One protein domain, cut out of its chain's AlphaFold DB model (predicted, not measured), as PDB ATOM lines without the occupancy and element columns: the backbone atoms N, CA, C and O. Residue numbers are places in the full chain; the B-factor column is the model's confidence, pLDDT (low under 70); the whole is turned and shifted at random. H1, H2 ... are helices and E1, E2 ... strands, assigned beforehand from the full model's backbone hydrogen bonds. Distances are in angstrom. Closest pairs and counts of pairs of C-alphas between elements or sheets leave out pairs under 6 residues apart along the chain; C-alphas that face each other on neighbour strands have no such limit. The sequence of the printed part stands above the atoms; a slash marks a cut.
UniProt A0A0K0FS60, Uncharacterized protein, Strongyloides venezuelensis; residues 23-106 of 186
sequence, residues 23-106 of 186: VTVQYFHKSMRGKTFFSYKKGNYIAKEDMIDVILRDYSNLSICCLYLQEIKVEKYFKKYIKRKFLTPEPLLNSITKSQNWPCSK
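AT A GLANCE: This is residues 23 to 106 of the 186 residues of an uncharacterized protein of Strongyloides venezuelensis (UniProt A0A0K0FS60). A strongly twisted sheet of five strands opens like a V: E1 and E4 start side by side and then spread, E1 running on beside E2 and E4 beside E5, while H1 packs on E2 and E3. The printed part has 84 residues with five named strands and two named helices, in the order E1 E2 E3 H1 E4 E5 H2. The mixed sheet runs E3 E2 E1 E4 E5; the class is mixed, helices and strands. The whole is elongated, 47 by 25 by 20 A, and only just loose, close to compact, with a radius of gyration of the C-alphas of 14.4 A.

IN THESE COORDINATES: E1, residues 23 to 32, measures 28.6 A from C-alpha 23 at (-30.336, -14.141, 15.668). E4, residues 67 to 78, measures 33.6 A and ends at (-0.264, -3.537, 14.828). E2 is residues 35 to 40, E3 43 to 45 and E5 81 to 86. H1, residues 48 to 58, measures 15.4 A; H2 is residues 92 to 95.

HOW THE PARTS SIT: E1 and E4 are parallel at 44 degrees, with N 25 and O 68 2.7 A apart. E1, E2 and E3 form a meander, each the antiparallel neighbour of the one before: N 37 and O 30 are 2.8 A apart, N 45 and O 38 2.8 A. The hairpin E4 and E5 has N 73 and O 85 2.8 A apart. E3, H1, E4 form a split strand-helix-strand unit, E2 and E1 between its strands, with a right-handed crossover. H1 is on the sheet at a height of 7.1 A, making two layers; its closest C-alphas to E3 are Met 51 and Tyr 45, 5.8 A. Every O i to N i+4 pair in H1 is within hydrogen-bond range; H2, too short for one, stands at the sheet's level.

THE WHOLE: The farthest C-alphas, Lys 79 and Asn 101, are 48.3 A apart. The printed part has no cut, and no link is long. Mean pLDDT of the printed part is 77.0; residues 75 to 82, 95 and 97 to 106 are under 70.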
ATOM      1  N   VAL A  23     -31.488 -14.157  14.769       74.50
ATOM      2  CA  VAL A  23     -30.336 -14.141  15.668       74.50
ATOM      3  C   VAL A  23     -29.096 -14.531  14.888       74.50
ATOM      4  O   VAL A  23     -28.997 -15.630  14.349       74.50
ATOM      5  N   THR A  24     -28.133 -13.618  14.859       80.06
ATOM      6  CA  THR A  24     -26.811 -13.874  14.299       80.06
ATOM      7  C   THR A  24     -25.862 -14.267  15.422       80.06
ATOM      8  O   THR A  24     -25.622 -13.495  16.352       80.06
ATOM      9  N   VAL A  25     -25.339 -15.481  15.339       83.25
ATOM     10  CA  VAL A  25     -24.381 -16.070  16.262       83.25
ATOM     11  C   VAL A  25     -22.990 -15.904  15.674       83.25
ATOM     12  O   VAL A  25     -22.705 -16.336  14.560       83.25
ATOM     13  N   GLN A  26     -22.127 -15.241  16.430       86.06
ATOM     14  CA  GLN A  26     -20.777 -14.922  15.996       86.06
ATOM     15  C   GLN A  26     -19.792 -15.996  16.453       86.06
ATOM     16  O   GLN A  26     -19.800 -16.388  17.622       86.06
ATOM     17  N   TYR A  27     -18.909 -16.410  15.551       87.25
ATOM     18  CA  TYR A  27     -17.780 -17.289  15.851       87.25
ATOM     19  C   TYR A  27     -16.504 -16.752  15.200       87.25
ATOM     20  O   TYR A  27     -16.553 -15.887  14.326       87.25
ATOM     21  N   PHE A  28     -15.345 -17.225  15.643       88.12
ATOM     22  CA  PHE A  28     -14.056 -16.848  15.060       88.12
ATOM     23  C   PHE A  28     -13.107 -18.039  15.044       88.12
ATOM     24  O   PHE A  28     -13.308 -19.012  15.765       88.12
ATOM     25  N   HIS A  29     -12.052 -17.950  14.243       87.19
ATOM     26  CA  HIS A  29     -11.001 -18.959  14.226       87.19
ATOM     27  C   HIS A  29      -9.888 -18.606  15.205       87.19
ATOM     28  O   HIS A  29      -9.458 -17.451  15.296       87.19
ATOM     29  N   LYS A  30      -9.383 -19.612  15.915       83.31
ATOM     30  CA  LYS A  30      -8.247 -19.470  16.824       83.31
ATOM     31  C   LYS A  30      -7.201 -20.528  16.522       83.31
ATOM     32  O   LYS A  30      -7.493 -21.715  16.560       83.31
ATOM     33  N   SER A  31      -5.972 -20.096  16.254       82.88
ATOM     34  CA  SER A  31      -4.841 -21.014  16.131       82.88
ATOM     35  C   SER A  31      -4.215 -21.256  17.506       82.88
ATOM     36  O   SER A  31      -3.904 -20.305  18.229       82.88
ATOM     37  N   MET A  32      -4.057 -22.521  17.886       80.50
ATOM     38  CA  MET A  32      -3.330 -22.945  19.081       80.50
ATOM     39  C   MET A  32      -2.449 -24.142  18.730       80.50
ATOM     40  O   MET A  32      -2.940 -25.123  18.178       80.50
ATOM     41  N   ARG A  33      -1.160 -24.090  19.093       82.25
ATOM     42  CA  ARG A  33      -0.211 -25.210  18.913       82.25
ATOM     43  C   ARG A  33      -0.232 -25.798  17.486       82.25
ATOM     44  O   ARG A  33      -0.255 -27.011  17.314       82.25
ATOM     45  N   GLY A  34      -0.296 -24.934  16.469       82.19
ATOM     46  CA  GLY A  34      -0.306 -25.334  15.055       82.19
ATOM     47  C   GLY A  34      -1.643 -25.861  14.517       82.19
ATOM     48  O   GLY A  34      -1.732 -26.158  13.332       82.19
ATOM     49  N   LYS A  35      -2.695 -25.948  15.341       84.25
ATOM     50  CA  LYS A  35      -4.043 -26.358  14.917       84.25
ATOM     51  C   LYS A  35      -5.010 -25.177  14.943       84.25
ATOM     52  O   LYS A  35      -4.931 -24.324  15.829       84.25
ATOM     53  N   THR A  36      -5.927 -25.135  13.982       86.25
ATOM     54  CA  THR A  36      -6.989 -24.121  13.909       86.25
ATOM     55  C   THR A  36      -8.262 -24.672  14.533       86.25
ATOM     56  O   THR A  36      -8.698 -25.761  14.185       86.25
ATOM     57  N   PHE A  37      -8.856 -23.904  15.440       88.00
ATOM     58  CA  PHE A  37     -10.096 -24.231  16.135       88.00
ATOM     59  C   PHE A  37     -11.187 -23.229  15.771       88.00
ATOM     60  O   PHE A  37     -10.908 -22.047  15.539       88.00
ATOM     61  N   PHE A  38     -12.431 -23.692  15.788       87.69
ATOM     62  CA  PHE A  38     -13.619 -22.851  15.787       87.69
ATOM     63  C   PHE A  38     -13.901 -22.410  17.222       87.69
ATOM     64  O   PHE A  38     -14.047 -23.235  18.120       87.69
ATOM     65  N   SER A  39     -13.955 -21.108  17.467       86.12
ATOM     66  CA  SER A  39     -14.191 -20.547  18.793       86.12
ATOM     67  C   SER A  39     -15.564 -19.892  18.859       86.12
ATOM     68  O   SER A  39     -15.877 -18.974  18.098       86.12
ATOM     69  N   TYR A  40     -16.353 -20.329  19.836       85.25
ATOM     70  CA  TYR A  40     -17.658 -19.768  20.166       85.25
ATOM     71  C   TYR A  40     -17.745 -19.553  21.681       85.25
ATOM     72  O   TYR A  40     -17.436 -20.442  22.477       85.25
ATOM     73  N   LYS A  41     -18.128 -18.337  22.098       83.75
ATOM     74  CA  LYS A  41     -18.042 -17.875  23.496       83.75
ATOM     75  C   LYS A  41     -16.646 -18.153  24.089       83.75
ATOM     76  O   LYS A  41     -15.670 -17.547  23.657       83.75
ATOM     77  N   LYS A  42     -16.557 -19.029  25.096       82.19
ATOM     78  CA  LYS A  42     -15.308 -19.444  25.758       82.19
ATOM     79  C   LYS A  42     -14.819 -20.830  25.297       82.19
ATOM     80  O   LYS A  42     -13.741 -21.241  25.716       82.19
ATOM     81  N   GLY A  43     -15.588 -21.535  24.465       85.00
ATOM     82  CA  GLY A  43     -15.263 -22.870  23.960       85.00
ATOM     83  C   GLY A  43     -14.413 -22.827  22.689       85.00
ATOM     84  O   GLY A  43     -14.508 -21.883  21.902       85.00
ATOM     85  N   ASN A  44     -13.592 -23.862  22.494       90.19
ATOM     86  CA  ASN A  44     -12.847 -24.107  21.259       90.19
ATOM     87  C   ASN A  44     -13.198 -25.508  20.756       90.19
ATOM     88  O   ASN A  44     -13.143 -26.463  21.527       90.19
ATOM     89  N   TYR A  45     -13.526 -25.608  19.476       90.12
ATOM     90  CA  TYR A  45     -14.022 -26.812  18.824       90.12
ATOM     91  C   TYR A  45     -13.117 -27.147  17.643       90.12
ATOM     92  O   TYR A  45     -12.630 -26.247  16.953       90.12
ATOM     93  N   ILE A  46     -12.849 -28.434  17.438       87.69
ATOM     94  CA  ILE A  46     -12.014 -28.897  16.323       87.69
ATOM     95  C   ILE A  46     -12.842 -28.881  15.036       87.69
ATOM     96  O   ILE A  46     -12.384 -28.346  14.028       87.69
ATOM     97  N   ALA A  47     -14.066 -29.406  15.096       87.62
ATOM     98  CA  ALA A  47     -15.004 -29.420  13.985       87.62
ATOM     99  C   ALA A  47     -16.022 -28.270  14.090       87.62
ATOM    100  O   ALA A  47     -16.350 -27.795  15.185       87.62
ATOM    101  N   LYS A  48     -16.526 -27.807  12.940       86.69
ATOM    102  CA  LYS A  48     -17.556 -26.755  12.885       86.69
ATOM    103  C   LYS A  48     -18.891 -27.296  13.406       86.69
ATOM    104  O   LYS A  48     -19.648 -26.564  14.035       86.69
ATOM    105  N   GLU A  49     -19.142 -28.577  13.182       86.88
ATOM    106  CA  GLU A  49     -20.328 -29.330  13.583       86.88
ATOM    107  C   GLU A  49     -20.466 -29.373  15.110       86.88
ATOM    108  O   GLU A  49     -21.517 -29.014  15.633       86.88
ATOM    109  N   ASP A  50     -19.377 -29.671  15.831       87.12
ATOM    110  CA  ASP A  50     -19.360 -29.676  17.303       87.12
ATOM    111  C   ASP A  50     -19.755 -28.308  17.879       87.12
ATOM    112  O   ASP A  50     -20.490 -28.200  18.863       87.12
ATOM    113  N   MET A  51     -19.272 -27.232  17.249       90.56
ATOM    114  CA  MET A  51     -19.632 -25.868  17.624       90.56
ATOM    115  C   MET A  51     -21.117 -25.597  17.356       90.56
ATOM    116  O   MET A  51     -21.790 -24.988  18.190       90.56
ATOM    117  N   ILE A  52     -21.629 -26.032  16.202       88.31
ATOM    118  CA  ILE A  52     -23.037 -25.870  15.824       88.31
ATOM    119  C   ILE A  52     -23.949 -26.587  16.823       88.31
ATOM    120  O   ILE A  52     -24.930 -25.986  17.260       88.31
ATOM    121  N   ASP A  53     -23.606 -27.798  17.256       86.56
ATOM    122  CA  ASP A  53     -24.389 -28.545  18.246       86.56
ATOM    123  C   ASP A  53     -24.510 -27.794  19.576       86.56
ATOM    124  O   ASP A  53     -25.587 -27.749  20.181       86.56
ATOM    125  N   VAL A  54     -23.437 -27.134  20.022       87.06
ATOM    126  CA  VAL A  54     -23.491 -26.283  21.221       87.06
ATOM    127  C   VAL A  54     -24.355 -25.044  20.988       87.06
ATOM    128  O   VAL A  54     -25.145 -24.679  21.859       87.06
ATOM    129  N   ILE A  55     -24.262 -24.412  19.816       86.31
ATOM    130  CA  ILE A  55     -25.102 -23.261  19.457       86.31
ATOM    131  C   ILE A  55     -26.585 -23.661  19.451       86.31
ATOM    132  O   ILE A  55     -27.415 -22.942  20.003       86.31
ATOM    133  N   LEU A  56     -26.932 -24.818  18.890       85.62
ATOM    134  CA  LEU A  56     -28.307 -25.317  18.877       85.62
ATOM    135  C   LEU A  56     -28.852 -25.542  20.292       85.62
ATOM    136  O   LEU A  56     -30.006 -25.210  20.559       85.62
ATOM    137  N   ARG A  57     -28.024 -26.040  21.220       84.44
ATOM    138  CA  ARG A  57     -28.404 -26.190  22.634       84.44
ATOM    139  C   ARG A  57     -28.595 -24.842  23.328       84.44
ATOM    140  O   ARG A  57     -29.583 -24.661  24.034       84.44
ATOM    141  N   ASP A  58     -27.695 -23.889  23.094       82.38
ATOM    142  CA  ASP A  58     -27.774 -22.536  23.658       82.38
ATOM    143  C   ASP A  58     -29.014 -21.760  23.186       82.38
ATOM    144  O   ASP A  58     -29.537 -20.910  23.912       82.38
ATOM    145  N   TYR A  59     -29.472 -22.032  21.962       81.88
ATOM    146  CA  TYR A  59     -30.608 -21.366  21.324       81.88
ATOM    147  C   TYR A  59     -31.809 -22.298  21.118       81.88
ATOM    148  O   TYR A  59     -32.614 -22.062  20.220       81.88
ATOM    149  N   SER A  60     -31.985 -23.300  21.985       79.00
ATOM    150  CA  SER A  60     -33.083 -24.282  21.916       79.00
ATOM    151  C   SER A  60     -34.489 -23.662  21.892       79.00
ATOM    152  O   SER A  60     -35.420 -24.239  21.341       79.00
ATOM    153  N   ASN A  61     -34.635 -22.448  22.433       73.12
ATOM    154  CA  ASN A  61     -35.885 -21.683  22.450       73.12
ATOM    155  C   ASN A  61     -36.230 -21.007  21.108       73.12
ATOM    156  O   ASN A  61     -37.264 -20.344  21.000       73.12
ATOM    157  N   LEU A  62     -35.356 -21.094  20.103       72.81
ATOM    158  CA  LEU A  62     -35.546 -20.496  18.785       72.81
ATOM    159  C   LEU A  62     -35.557 -21.575  17.709       72.81
ATOM    160  O   LEU A  62     -34.809 -22.546  17.762       72.81
ATOM    161  N   SER A  63     -36.372 -21.363  16.678       76.69
ATOM    162  CA  SER A  63     -36.292 -22.199  15.487       76.69
ATOM    163  C   SER A  63     -34.932 -22.011  14.807       76.69
ATOM    164  O   SER A  63     -34.459 -20.882  14.653       76.69
ATOM    165  N   ILE A  64     -34.345 -23.112  14.333       77.75
ATOM    166  CA  ILE A  64     -33.093 -23.140  13.554       77.75
ATOM    167  C   ILE A  64     -33.156 -22.170  12.367       77.75
ATOM    168  O   ILE A  64     -32.177 -21.500  12.046       77.75
ATOM    169  N   CYS A  65     -34.345 -22.009  11.783       77.75
ATOM    170  CA  CYS A  65     -34.660 -21.059  10.717       77.75
ATOM    171  C   CYS A  65     -34.307 -19.600  10.998       77.75
ATOM    172  O   CYS A  65     -34.228 -18.774  10.086       77.75
ATOM    173  N   CYS A  66     -34.155 -19.270  12.270       77.00
ATOM    174  CA  CYS A  66     -33.924 -17.927  12.759       77.00
ATOM    175  C   CYS A  66     -32.465 -17.702  13.139       77.00
ATOM    176  O   CYS A  66     -32.103 -16.580  13.489       77.00
ATOM    177  N   LEU A  67     -31.641 -18.750  13.079       81.19
ATOM    178  CA  LEU A  67     -30.239 -18.725  13.454       81.19
ATOM    179  C   LEU A  67     -29.365 -18.539  12.217       81.19
ATOM    180  O   LEU A  67     -29.488 -19.244  11.215       81.19
ATOM    181  N   TYR A  68     -28.458 -17.579  12.312       83.88
ATOM    182  CA  TYR A  68     -27.438 -17.296  11.313       83.88
ATOM    183  C   TYR A  68     -26.068 -17.388  11.970       83.88
ATOM    184  O   TYR A  68     -25.894 -16.901  13.081       83.88
ATOM    185  N   LEU A  69     -25.093 -17.972  11.290       84.94
ATOM    186  CA  LEU A  69     -23.696 -17.972  11.696       84.94
ATOM    187  C   LEU A  69     -22.972 -16.819  11.019       84.94
ATOM    188  O   LEU A  69     -23.143 -16.581   9.829       84.94
ATOM    189  N   GLN A  70     -22.140 -16.111  11.772       86.31
ATOM    190  CA  GLN A  70     -21.288 -15.066  11.230       86.31
ATOM    191  C   GLN A  70     -19.855 -15.260  11.705       86.31
ATOM    192  O   GLN A  70     -19.563 -15.168  12.898       86.31
ATOM    193  N   GLU A  71     -18.958 -15.485  10.752       86.00
ATOM    194  CA  GLU A  71     -17.531 -15.547  11.031       86.00
ATOM    195  C   GLU A  71     -16.966 -14.139  11.266       86.00
ATOM    196  O   GLU A  71     -17.232 -13.189  10.517       86.00
ATOM    197  N   ILE A  72     -16.146 -14.013  12.307       84.62
ATOM    198  CA  ILE A  72     -15.345 -12.832  12.598       84.62
ATOM    199  C   ILE A  72     -13.880 -13.164  12.331       84.62
ATOM    200  O   ILE A  72     -13.258 -13.936  13.062       84.62
ATOM    201  N   LYS A  73     -13.301 -12.495  11.335       82.31
ATOM    202  CA  LYS A  73     -11.858 -12.508  11.094       82.31
ATOM    203  C   LYS A  73     -11.194 -11.414  11.915       82.31
ATOM    204  O   LYS A  73     -11.557 -10.239  11.843       82.31
ATOM    205  N   VAL A  74     -10.230 -11.814  12.734       72.75
ATOM    206  CA  VAL A  74      -9.446 -10.909  13.575       72.75
ATOM    207  C   VAL A  74      -8.144 -10.605  12.841       72.75
ATOM    208  O   VAL A  74      -7.220 -11.412  12.849       72.75
ATOM    209  N   GLU A  75      -8.072  -9.442  12.202       66.56
ATOM    210  CA  GLU A  75      -6.865  -8.963  11.530       66.56
ATOM    211  C   GLU A  75      -6.032  -8.152  12.536       66.56
ATOM    212  O   GLU A  75      -6.463  -7.108  13.044       66.56
ATOM    213  N   LYS A  76      -4.832  -8.642  12.866       62.53
ATOM    214  CA  LYS A  76      -3.846  -7.869  13.632       62.53
ATOM    215  C   LYS A  76      -3.092  -6.959  12.667       62.53
ATOM    216  O   LYS A  76      -2.288  -7.448  11.884       62.53
ATOM    217  N   TYR A  77      -3.338  -5.653  12.753       55.22
ATOM    218  CA  TYR A  77      -2.610  -4.651  11.964       55.22
ATOM    219  C   TYR A  77      -1.337  -4.177  12.679       55.22
ATOM    220  O   TYR A  77      -0.288  -4.066  12.061       55.22
ATOM    221  N   PHE A  78      -1.404  -3.945  13.996       53.97
ATOM    222  CA  PHE A  78      -0.264  -3.537  14.828       53.97
ATOM    223  C   PHE A  78      -0.416  -4.089  16.252       53.97
ATOM    224  O   PHE A  78      -1.524  -4.432  16.664       53.97
ATOM    225  N   LYS A  79       0.674  -4.124  17.042       56.88
ATOM    226  CA  LYS A  79       0.703  -4.652  18.432       56.88
ATOM    227  C   LYS A  79      -0.437  -4.142  19.339       56.88
ATOM    228  O   LYS A  79      -0.782  -4.835  20.289       56.88
ATOM    229  N   LYS A  80      -1.025  -2.973  19.048       58.91
ATOM    230  CA  LYS A  80      -2.088  -2.331  19.846       58.91
ATOM    231  C   LYS A  80      -3.466  -2.249  19.166       58.91
ATOM    232  O   LYS A  80      -4.432  -1.912  19.842       58.91
ATOM    233  N   TYR A  81      -3.592  -2.582  17.877       53.81
ATOM    234  CA  TYR A  81      -4.847  -2.419  17.129       53.81
ATOM    235  C   TYR A  81      -5.324  -3.737  16.524       53.81
ATOM    236  O   TYR A  81      -4.698  -4.307  15.626       53.81
ATOM    237  N   ILE A  82      -6.470  -4.201  17.024       66.94
ATOM    238  CA  ILE A  82      -7.171  -5.385  16.538       66.94
ATOM    239  C   ILE A  82      -8.352  -4.915  15.690       66.94
ATOM    240  O   ILE A  82      -9.313  -4.359  16.224       66.94
ATOM    241  N   LYS A  83      -8.304  -5.164  14.378       73.19
ATOM    242  CA  LYS A  83      -9.440  -4.921  13.487       73.19
ATOM    243  C   LYS A  83     -10.253  -6.207  13.371       73.19
ATOM    244  O   LYS A  83      -9.707  -7.285  13.148       73.19
ATOM    245  N   ARG A  84     -11.568  -6.104  13.553       76.75
ATOM    246  CA  ARG A  84     -12.498  -7.222  13.348       76.75
ATOM    247  C   ARG A  84     -13.215  -7.022  12.023       76.75
ATOM    248  O   ARG A  84     -13.880  -6.006  11.836       76.75
ATOM    249  N   LYS A  85     -13.074  -7.986  11.122       78.44
ATOM    250  CA  LYS A  85     -13.820  -8.068   9.870       78.44
ATOM    251  C   LYS A  85     -14.949  -9.073  10.056       78.44
ATOM    252  O   LYS A  85     -14.703 -10.235  10.364       78.44
ATOM    253  N   PHE A  86     -16.179  -8.609   9.894       78.69
ATOM    254  CA  PHE A  86     -17.372  -9.444   9.966       78.69
ATOM    255  C   PHE A  86     -17.696  -9.940   8.559       78.69
ATOM    256  O   PHE A  86     -17.863  -9.120   7.654       78.69
ATOM    257  N   LEU A  87     -17.749 -11.256   8.359       78.94
ATOM    258  CA  LEU A  87     -18.165 -11.827   7.079       78.94
ATOM    259  C   LEU A  87     -19.691 -11.807   6.939       78.94
ATOM    260  O   LEU A  87     -20.421 -11.495   7.885       78.94
ATOM    261  N   THR A  88     -20.173 -12.097   5.736       78.88
ATOM    262  CA  THR A  88     -21.603 -12.228   5.451       78.88
ATOM    263  C   THR A  88     -22.207 -13.353   6.294       78.88
ATOM    264  O   THR A  88     -21.679 -14.463   6.262       78.88
ATOM    265  N   PRO A  89     -23.283 -13.097   7.061       82.12
ATOM    266  CA  PRO A  89     -23.945 -14.140   7.832       82.12
ATOM    267  C   PRO A  89     -24.559 -15.216   6.934       82.12
ATOM    268  O   PRO A  89     -25.279 -14.904   5.986       82.12
ATOM    269  N   GLU A  90     -24.354 -16.473   7.295       81.50
ATOM    270  CA  GLU A  90     -24.909 -17.640   6.614       81.50
ATOM    271  C   GLU A  90     -26.020 -18.263   7.465       81.50
ATOM    272  O   GLU A  90     -25.886 -18.337   8.687       81.50
ATOM    273  N   PRO A  91     -27.140 -18.708   6.875       80.38
ATOM    274  CA  PRO A  91     -28.177 -19.399   7.633       80.38
ATOM    275  C   PRO A  91     -27.620 -20.707   8.207       80.38
ATOM    276  O   PRO A  91     -27.030 -21.511   7.486       80.38
ATOM    277  N   LEU A  92     -27.848 -20.941   9.502       81.50
ATOM    278  CA  LEU A  92     -27.319 -22.112  10.207       81.50
ATOM    279  C   LEU A  92     -27.879 -23.423   9.629       81.50
ATOM    280  O   LEU A  92     -27.177 -24.427   9.609       81.50
ATOM    281  N   LEU A  93     -29.091 -23.380   9.062       75.38
ATOM    282  CA  LEU A  93     -29.708 -24.494   8.337       75.38
ATOM    283  C   LEU A  93     -28.814 -25.040   7.210       75.38
ATOM    284  O   LEU A  93     -28.730 -26.250   7.045       75.38
ATOM    285  N   ASN A  94     -28.103 -24.173   6.481       72.12
ATOM    286  CA  ASN A  94     -27.231 -24.594   5.377       72.12
ATOM    287  C   ASN A  94     -25.948 -25.282   5.865       72.12
ATOM    288  O   ASN A  94     -25.245 -25.897   5.072       72.12
ATOM    289  N   SER A  95     -25.611 -25.141   7.150       67.56
ATOM    290  CA  SER A  95     -24.416 -25.739   7.752       67.56
ATOM    291  C   SER A  95     -24.691 -27.091   8.422       67.56
ATOM    292  O   SER A  95     -23.755 -27.711   8.915       67.56
ATOM    293  N   ILE A  96     -25.948 -27.549   8.467       70.31
ATOM    294  CA  ILE A  96     -26.316 -28.845   9.045       70.31
ATOM    295  C   ILE A  96     -26.389 -29.878   7.912       70.31
ATOM    296  O   ILE A  96     -27.214 -29.767   7.012       70.31
ATOM    297  N   THR A  97     -25.548 -30.912   7.971       57.91
ATOM    298  CA  THR A  97     -25.518 -32.029   7.004       57.91
ATOM    299  C   THR A  97     -26.721 -32.964   7.115       57.91
ATOM    300  O   THR A  97     -27.070 -33.647   6.154       57.91
ATOM    301  N   LYS A  98     -27.393 -33.002   8.271       56.97
ATOM    302  CA  LYS A  98     -28.632 -33.767   8.441       56.97
ATOM    303  C   LYS A  98     -29.795 -32.995   7.827       56.97
ATOM    304  O   LYS A  98     -30.254 -32.014   8.404       56.97
ATOM    305  N   SER A  99     -30.271 -33.477   6.679       45.50
ATOM    306  CA  SER A  99     -31.511 -33.029   6.043       45.50
ATOM    307  C   SER A  99     -32.658 -33.033   7.058       45.50
ATOM    308  O   SER A  99     -33.233 -34.073   7.380       45.50
ATOM    309  N   GLN A 100     -32.980 -31.864   7.603       56.09
ATOM    310  CA  GLN A 100     -34.278 -31.648   8.216       56.09
ATOM    311  C   GLN A 100     -35.188 -31.150   7.101       56.09
ATOM    312  O   GLN A 100     -35.108 -29.993   6.695       56.09
ATOM    313  N   ASN A 101     -36.051 -32.044   6.609       50.78
ATOM    314  CA  ASN A 101     -37.109 -31.801   5.617       50.78
ATOM    315  C   ASN A 101     -38.201 -30.828   6.121       50.78
ATOM    316  O   ASN A 101     -39.386 -31.011   5.847       50.78
ATOM    317  N   TRP A 102     -37.852 -29.814   6.912       56.38
ATOM    318  CA  TRP A 102     -38.813 -28.870   7.461       56.38
ATOM    319  C   TRP A 102     -38.828 -27.571   6.657       56.38
ATOM    320  O   TRP A 102     -37.800 -26.897   6.558       56.38
ATOM    321  N   PRO A 103     -39.988 -27.185   6.084       61.03
ATOM    322  CA  PRO A 103     -40.095 -25.966   5.305       61.03
ATOM    323  C   PRO A 103     -39.838 -24.763   6.209       61.03
ATOM    324  O   PRO A 103     -40.626 -24.397   7.084       61.03
ATOM    325  N   CYS A 104     -38.691 -24.142   5.980       62.75
ATOM    326  CA  CYS A 104     -38.196 -23.051   6.786       62.75
ATOM    327  C   CYS A 104     -38.797 -21.725   6.301       62.75
ATOM    328  O   CYS A 104     -38.282 -21.080   5.389       62.75
ATOM    329  N   SER A 105     -39.918 -21.302   6.891       63.25
ATOM    330  CA  SER A 105     -40.531 -20.010   6.570       63.25
ATOM    331  C   SER A 105     -40.169 -18.983   7.634       63.25
ATOM    332  O   SER A 105     -40.720 -19.007   8.730       63.25
ATOM    333  N   LYS A 106     -39.307 -18.011   7.304       57.94
ATOM    334  CA  LYS A 106     -38.916 -16.924   8.230       57.94
ATOM    335  C   LYS A 106     -40.121 -16.249   8.903       57.94
ATOM    336  O   LYS A 106     -40.060 -15.939  10.087       57.94
TER     337      LYS A 106